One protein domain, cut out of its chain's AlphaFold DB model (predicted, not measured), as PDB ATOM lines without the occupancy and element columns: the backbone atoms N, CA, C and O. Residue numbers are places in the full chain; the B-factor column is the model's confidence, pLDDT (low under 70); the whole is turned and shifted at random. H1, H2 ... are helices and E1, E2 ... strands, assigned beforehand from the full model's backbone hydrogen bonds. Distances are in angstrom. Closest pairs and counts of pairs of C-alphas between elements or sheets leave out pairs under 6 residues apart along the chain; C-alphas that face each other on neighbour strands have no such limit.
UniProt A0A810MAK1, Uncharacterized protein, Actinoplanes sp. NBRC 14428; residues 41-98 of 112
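AT A GLANCE: This is residues 41 to 98 of the 112 residues of an uncharacterized protein of Actinoplanes sp. NBRC 14428 (UniProt A0A810MAK1). Two short parallel strands, E1 and E2, lie side by side in the middle of a flat, loose model; between them the chain makes a wide loop through H1, H2 and H3, and H4 lies far out. The 58 printed residues run E1 H1 H2 H3 E2 H4, class mixed, radius of gyration of the C-alphas 13.4 A, spans 39 by 27 by 12 A.

IN THESE COORDINATES: Find C-alpha 51 at (150.024, 211.153, 131.050), beginning E1, residues 51 to 54; then come H1, residues 58 to 62, H2, residues 68 to 71, H3, residues 73 to 82, 14.3 A from first to last C-alpha, E2, residues 85 to 88, and H4, residues 94 to 97, which ends with C-alpha 97 at (135.423, 211.254, 147.966).

HOW THE PARTS SIT: Look for N 54 and O 87, 2.8 A apart, within hydrogen-bond range; E1, H1 H2 H3, E2 form a strand-helix-strand unit, parallel neighbour strands with helices between. H2 and H3 only just touch, only at the corner, with 3 pairs of C-alphas within 8 A, the closest Phe 69 and Arg 76, 6.6 A. Every O i to N i+4 pair is within range in H3; H1 has 0 of 1, and 1 of 2 O i to N i+3.

THE WHOLE: The farthest C-alphas, Arg 46 and Asp 64, are 40.5 A apart; the printed part has no cut; pLDDT is under 70 at 59 to 62 and 65 to 66.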
ATOM      1  N   ARG A  41     157.423 209.739 127.776       94.12
ATOM      2  CA  ARG A  41     157.458 211.147 128.210       94.12
ATOM      3  C   ARG A  41     158.519 212.011 127.522       94.12
ATOM      4  O   ARG A  41     158.452 213.227 127.651       94.12
ATOM      5  N   TRP A  42     159.509 211.416 126.852       93.44
ATOM      6  CA  TRP A  42     160.551 212.144 126.118       93.44
ATOM      7  C   TRP A  42     160.218 212.344 124.637       93.44
ATOM      8  O   TRP A  42     160.938 213.057 123.949       93.44
ATOM      9  N   ALA A  43     159.128 211.753 124.146       91.25
ATOM     10  CA  ALA A  43     158.658 211.980 122.783       91.25
ATOM     11  C   ALA A  43     157.911 213.319 122.620       91.25
ATOM     12  O   ALA A  43     157.708 213.778 121.498       91.25
ATOM     13  N   ALA A  44     157.477 213.933 123.725       90.31
ATOM     14  CA  ALA A  44     156.721 215.180 123.718       90.31
ATOM     15  C   ALA A  44     157.629 216.424 123.773       90.31
ATOM     16  O   ALA A  44     158.708 216.368 124.372       90.31
ATOM     17  N   PRO A  45     157.193 217.566 123.204       90.44
ATOM     18  CA  PRO A  45     157.851 218.850 123.432       90.44
ATOM     19  C   PRO A  45     157.806 219.236 124.920       90.44
ATOM     20  O   PRO A  45     157.011 218.707 125.697       90.44
ATOM     21  N   ARG A  46     158.670 220.174 125.333       87.12
ATOM     22  CA  ARG A  46     158.909 220.494 126.759       87.12
ATOM     23  C   ARG A  46     157.669 220.975 127.523       87.12
ATOM     24  O   ARG A  46     157.637 220.869 128.745       87.12
ATOM     25  N   ASP A  47     156.689 221.529 126.824       94.62
ATOM     26  CA  ASP A  47     155.447 222.096 127.352       94.62
ATOM     27  C   ASP A  47     154.251 221.129 127.289       94.62
ATOM     28  O   ASP A  47     153.167 221.463 127.767       94.62
ATOM     29  N   LEU A  48     154.443 219.909 126.774       94.38
ATOM     30  CA  LEU A  48     153.419 218.870 126.722       94.38
ATOM     31  C   LEU A  48     153.797 217.682 127.615       94.38
ATOM     32  O   LEU A  48     154.837 217.047 127.453       94.38
ATOM     33  N   ARG A  49     152.912 217.337 128.554       96.31
ATOM     34  CA  ARG A  49     153.076 216.161 129.420       96.31
ATOM     35  C   ARG A  49     152.413 214.938 128.797       96.31
ATOM     36  O   ARG A  49     151.288 215.020 128.314       96.31
ATOM     37  N   ILE A  50     153.086 213.795 128.882       96.81
ATOM     38  CA  ILE A  50     152.525 212.489 128.524       96.81
ATOM     39  C   ILE A  50     152.024 211.837 129.805       96.81
ATOM     40  O   ILE A  50     152.799 211.565 130.730       96.81
ATOM     41  N   GLY A  51     150.710 211.635 129.862       97.31
ATOM     42  CA  GLY A  51     150.024 211.153 131.050       97.31
ATOM     43  C   GLY A  51     149.341 209.803 130.883       97.31
ATOM     44  O   GLY A  51     149.123 209.340 129.766       97.31
ATOM     45  N   THR A  52     148.991 209.204 132.018       97.50
ATOM     46  CA  THR A  52     148.178 207.986 132.100       97.50
ATOM     47  C   THR A  52     147.223 208.036 133.295       97.50
ATOM     48  O   THR A  52     147.442 208.798 134.242       97.50
ATOM     49  N   ALA A  53     146.171 207.220 133.257       95.31
ATOM     50  CA  ALA A  53     145.330 206.959 134.416       95.31
ATOM     51  C   ALA A  53     145.916 205.792 135.227       95.31
ATOM     52  O   ALA A  53     146.228 204.735 134.674       95.31
ATOM     53  N   ALA A  54     146.080 205.986 136.533       93.19
ATOM     54  CA  ALA A  54     146.439 204.919 137.454       93.19
ATOM     55  C   ALA A  54     145.189 204.099 137.788       93.19
ATOM     56  O   ALA A  54     144.240 204.630 138.375       93.19
ATOM     57  N   ALA A  55     145.215 202.822 137.412       88.69
ATOM     58  CA  ALA A  55     144.154 201.868 137.691       88.69
ATOM     59  C   ALA A  55     144.057 201.606 139.194       88.69
ATOM     60  O   ALA A  55     145.068 201.554 139.891       88.69
ATOM     61  N   GLY A  56     142.837 201.442 139.688       83.94
ATOM     62  CA  GLY A  56     142.563 201.213 141.105       83.94
ATOM     63  C   GLY A  56     141.201 201.762 141.516       83.94
ATOM     64  O   GLY A  56     140.653 202.657 140.865       83.94
ATOM     65  N   GLY A  57     140.642 201.218 142.599       75.38
ATOM     66  CA  GLY A  57     139.263 201.500 143.022       75.38
ATOM     67  C   GLY A  57     138.209 200.981 142.033       75.38
ATOM     68  O   GLY A  57     138.523 200.271 141.080       75.38
ATOM     69  N   GLY A  58     136.940 201.336 142.245       75.19
ATOM     70  CA  GLY A  58     135.844 200.929 141.350       75.19
ATOM     71  C   GLY A  58     135.707 199.411 141.232       75.19
ATOM     72  O   GLY A  58     135.842 198.702 142.222       75.19
ATOM     73  N   HIS A  59     135.506 198.914 140.008       69.56
ATOM     74  CA  HIS A  59     135.380 197.480 139.723       69.56
ATOM     75  C   HIS A  59     136.603 196.647 140.129       69.56
ATOM     76  O   HIS A  59     136.476 195.435 140.218       69.56
ATOM     77  N   HIS A  60     137.765 197.249 140.416       62.59
ATOM     78  CA  HIS A  60     138.929 196.515 140.924       62.59
ATOM     79  C   HIS A  60     138.791 196.070 142.388       62.59
ATOM     80  O   HIS A  60     139.556 195.216 142.817       62.59
ATOM     81  N   VAL A  61     137.836 196.608 143.160       62.03
ATOM     82  CA  VAL A  61     137.621 196.181 144.561       62.03
ATOM     83  C   VAL A  61     136.890 194.841 144.677       62.03
ATOM     84  O   VAL A  61     136.938 194.208 145.724       62.03
ATOM     85  N   GLU A  62     136.213 194.417 143.609       69.75
ATOM     86  CA  GLU A  62     135.410 193.187 143.555       69.75
ATOM     87  C   GLU A  62     136.146 192.036 142.850       69.75
ATOM     88  O   GLU A  62     135.598 190.946 142.696       69.75
ATOM     89  N   GLN A  63     137.369 192.276 142.378       70.00
ATOM     90  CA  GLN A  63     138.142 191.309 141.605       70.00
ATOM     91  C   GLN A  63     139.082 190.510 142.509       70.00
ATOM     92  O   GLN A  63     139.581 191.016 143.508       70.00
ATOM     93  N   ASP A  64     139.376 189.269 142.116       76.31
ATOM     94  CA  ASP A  64     140.246 188.340 142.860       76.31
ATOM     95  C   ASP A  64     141.752 188.638 142.687       76.31
ATOM     96  O   ASP A  64     142.612 187.765 142.781       76.31
ATOM     97  N   TYR A  65     142.097 189.885 142.371       67.81
ATOM     98  CA  TYR A  65     143.478 190.338 142.262       67.81
ATOM     99  C   TYR A  65     143.678 191.621 143.074       67.81
ATOM    100  O   TYR A  65     142.756 192.429 143.201       67.81
ATOM    101  N   PRO A  66     144.870 191.812 143.666       69.81
ATOM    102  CA  PRO A  66     145.131 192.945 144.544       69.81
ATOM    103  C   PRO A  66     145.069 194.271 143.782       69.81
ATOM    104  O   PRO A  66     145.299 194.310 142.572       69.81
ATOM    105  N   ASP A  67     144.816 195.366 144.511       78.00
ATOM    106  CA  ASP A  67     144.865 196.728 143.967       78.00
ATOM    107  C   ASP A  67     146.159 196.929 143.147       78.00
ATOM    108  O   ASP A  67     147.261 196.887 143.721       78.00
ATOM    109  N   PRO A  68     146.040 197.142 141.823       75.94
ATOM    110  CA  PRO A  68     147.189 197.166 140.933       75.94
ATOM    111  C   PRO A  68     148.098 198.359 141.227       75.94
ATOM    112  O   PRO A  68     149.317 198.231 141.152       75.94
ATOM    113  N   PHE A  69     147.567 199.516 141.634       85.06
ATOM    114  CA  PHE A  69     148.446 200.640 141.940       85.06
ATOM    115  C   PHE A  69     149.250 200.392 143.217       85.06
ATOM    116  O   PHE A  69     150.446 200.676 143.259       85.06
ATOM    117  N   THR A  70     148.617 199.852 144.258       84.25
ATOM    118  CA  THR A  70     149.261 199.705 145.570       84.25
ATOM    119  C   THR A  70     150.268 198.552 145.597       84.25
ATOM    120  O   THR A  70     151.377 198.716 146.115       84.25
ATOM    121  N   TYR A  71     149.921 197.400 145.016       86.12
ATOM    122  CA  TYR A  71     150.669 196.154 145.228       86.12
ATOM    123  C   TYR A  71     151.439 195.654 144.000       86.12
ATOM    124  O   TYR A  71     152.401 194.903 144.165       86.12
ATOM    125  N   ASP A  72     151.102 196.095 142.785       90.00
ATOM    126  CA  ASP A  72     151.809 195.675 141.571       90.00
ATOM    127  C   ASP A  72     153.040 196.571 141.326       90.00
ATOM    128  O   ASP A  72     152.981 197.703 140.834       90.00
ATOM    129  N   GLN A  73     154.206 196.076 141.747       92.94
ATOM    130  CA  GLN A  73     155.480 196.763 141.535       92.94
ATOM    131  C   GLN A  73     155.855 196.878 140.044       92.94
ATOM    132  O   GLN A  73     156.225 197.989 139.645       92.94
ATOM    133  N   PRO A  74     155.779 195.813 139.217       93.00
ATOM    134  CA  PRO A  74     155.975 195.929 137.769       93.00
ATOM    135  C   PRO A  74     155.123 197.027 137.120       93.00
ATOM    136  O   PRO A  74     155.651 197.850 136.369       93.00
ATOM    137  N   TYR A  75     153.836 197.109 137.462       92.06
ATOM    138  CA  TYR A  75     152.932 198.153 136.982       92.06
ATOM    139  C   TYR A  75     153.454 199.553 137.331       92.06
ATOM    140  O   TYR A  75     153.664 200.390 136.446       92.06
ATOM    141  N   ARG A  76     153.771 199.804 138.608       94.06
ATOM    142  CA  ARG A  76     154.312 201.101 139.047       94.06
ATOM    143  C   ARG A  76     155.637 201.462 138.373       94.06
ATOM    144  O   ARG A  76     155.869 202.640 138.092       94.06
ATOM    145  N   GLN A  77     156.495 200.481 138.093       95.62
ATOM    146  CA  GLN A  77     157.751 200.709 137.374       95.62
ATOM    147  C   GLN A  77     157.506 201.192 135.941       95.62
ATOM    148  O   GLN A  77     158.183 202.122 135.500       95.62
ATOM    149  N   VAL A  78     156.515 200.633 135.239       95.81
ATOM    150  CA  VAL A  78     156.123 201.115 133.905       95.81
ATOM    151  C   VAL A  78     155.587 202.543 133.985       95.81
ATOM    152  O   VAL A  78     156.038 203.397 133.222       95.81
ATOM    153  N   LEU A  79     154.698 202.846 134.941       96.12
ATOM    154  CA  LEU A  79     154.168 204.206 135.091       96.12
ATOM    155  C   LEU A  79     155.286 205.231 135.316       96.12
ATOM    156  O   LEU A  79     155.344 206.252 134.629       96.12
ATOM    157  N   ALA A  80     156.200 204.932 136.243       95.94
ATOM    158  CA  ALA A  80     157.327 205.798 136.571       95.94
ATOM    159  C   ALA A  80     158.346 205.911 135.427       95.94
ATOM    160  O   ALA A  80     158.972 206.960 135.254       95.94
ATOM    161  N   ARG A  81     158.539 204.848 134.633       96.75
ATOM    162  CA  ARG A  81     159.461 204.865 133.491       96.75
ATOM    163  C   ARG A  81     158.903 205.651 132.321       96.75
ATOM    164  O   ARG A  81     159.680 206.375 131.716       96.75
ATOM    165  N   GLU A  82     157.621 205.517 132.006       96.75
ATOM    166  CA  GLU A  82     157.082 205.994 130.732       96.75
ATOM    167  C   GLU A  82     156.411 207.362 130.821       96.75
ATOM    168  O   GLU A  82     156.510 208.145 129.879       96.75
ATOM    169  N   PHE A  83     155.768 207.696 131.939       97.56
ATOM    170  CA  PHE A  83     154.909 208.876 132.030       97.56
ATOM    171  C   PHE A  83     155.529 209.973 132.896       97.56
ATOM    172  O   PHE A  83     156.466 209.751 133.668       97.56
ATOM    173  N   ASN A  84     155.026 211.195 132.736       96.69
ATOM    174  CA  ASN A  84     155.358 212.334 133.594       96.69
ATOM    175  C   ASN A  84     154.108 213.062 134.105       96.69
ATOM    176  O   ASN A  84     154.234 214.158 134.641       96.69
ATOM    177  N   SER A  85     152.915 212.483 133.953       97.44
ATOM    178  CA  SER A  85     151.652 212.951 134.533       97.44
ATOM    179  C   SER A  85     150.772 211.743 134.860       97.44
ATOM    180  O   SER A  85     150.723 210.797 134.077       97.44
ATOM    181  N   VAL A  86     150.100 211.742 136.009       95.94
ATOM    182  CA  VAL A  86     149.241 210.627 136.431       95.94
ATOM    183  C   VAL A  86     147.983 211.181 137.082       95.94
ATOM    184  O   VAL A  86     148.076 212.088 137.909       95.94
ATOM    185  N   SER A  87     146.833 210.606 136.734       95.56
ATOM    186  CA  SER A  87     145.551 210.858 137.399       95.56
ATOM    187  C   SER A  87     144.987 209.551 137.963       95.56
ATOM    188  O   SER A  87     145.117 208.521 137.304       95.56
ATOM    189  N   PRO A  88     144.344 209.544 139.141       93.56
ATOM    190  CA  PRO A  88     143.625 208.368 139.625       93.56
ATOM    191  C   PRO A  88     142.434 208.068 138.713       93.56
ATOM    192  O   PRO A  88     141.675 208.980 138.389       93.56
ATOM    193  N   GLU A  89     142.239 206.810 138.326       92.69
ATOM    194  CA  GLU A  89     141.105 206.431 137.475       92.69
ATOM    195  C   GLU A  89     139.760 206.609 138.199       92.69
ATOM    196  O   GLU A  89     138.829 207.209 137.660       92.69
ATOM    197  N   ASN A  90     139.659 206.105 139.436       89.19
ATOM    198  CA  ASN A  90     138.394 206.078 140.175       89.19
ATOM    199  C   ASN A  90     138.426 206.852 141.489       89.19
ATOM    200  O   ASN A  90     137.416 207.427 141.872       89.19
ATOM    201  N   GLN A  91     139.574 206.922 142.164       88.50
ATOM    202  CA  GLN A  91     139.635 207.404 143.550       88.50
ATOM    203  C   GLN A  91     139.336 208.902 143.728       88.50
ATOM    204  O   GLN A  91     139.161 209.363 144.849       88.50
ATOM    205  N   MET A  92     139.257 209.667 142.634       92.50
ATOM    206  CA  MET A  92     138.813 211.068 142.648       92.50
ATOM    207  C   MET A  92     137.360 211.260 142.190       92.50
ATOM    208  O   MET A  92     136.889 212.395 142.136       92.50
ATOM    209  N   LYS A  93     136.639 210.186 141.843       91.44
ATOM    210  CA  LYS A  93     135.213 210.269 141.509       91.44
ATOM    211  C   LYS A  93     134.408 210.625 142.757       91.44
ATOM    212  O   LYS A  93     134.783 210.254 143.870       91.44
ATOM    213  N   TRP A  94     133.306 211.344 142.555       93.38
ATOM    214  CA  TRP A  94     132.487 211.914 143.627       93.38
ATOM    215  C   TRP A  94     132.090 210.874 144.676       93.38
ATOM    216  O   TRP A  94     132.208 211.126 145.866       93.38
ATOM    217  N   GLU A  95     131.707 209.679 144.244       87.00
ATOM    218  CA  GLU A  95     131.248 208.591 145.107       87.00
ATOM    219  C   GLU A  95     132.363 208.049 146.018       87.00
ATOM    220  O   GLU A  95     132.074 207.535 147.097       87.00
ATOM    221  N   PHE A  96     133.629 208.190 145.608       85.94
ATOM    222  CA  PHE A  96     134.797 207.785 146.397       85.94
ATOM    223  C   PHE A  96     135.216 208.856 147.408       85.94
ATOM    224  O   PHE A  96     135.648 208.518 148.509       85.94
ATOM    225  N   ILE A  97     135.066 210.139 147.069       91.31
ATOM    226  CA  ILE A  97     135.423 211.254 147.966       91.31
ATOM    227  C   ILE A  97     134.260 211.699 148.873       91.31
ATOM    228  O   ILE A  97     134.492 212.268 149.937       91.31
ATOM    229  N   HIS A  98     133.019 211.405 148.483       91.75
ATOM    230  CA  HIS A  98     131.786 211.682 149.219       91.75
ATOM    231  C   HIS A  98     130.914 210.417 149.305       91.75
ATOM    232  O   HIS A  98     129.860 210.341 148.664       91.75
TER     233      HIS A  98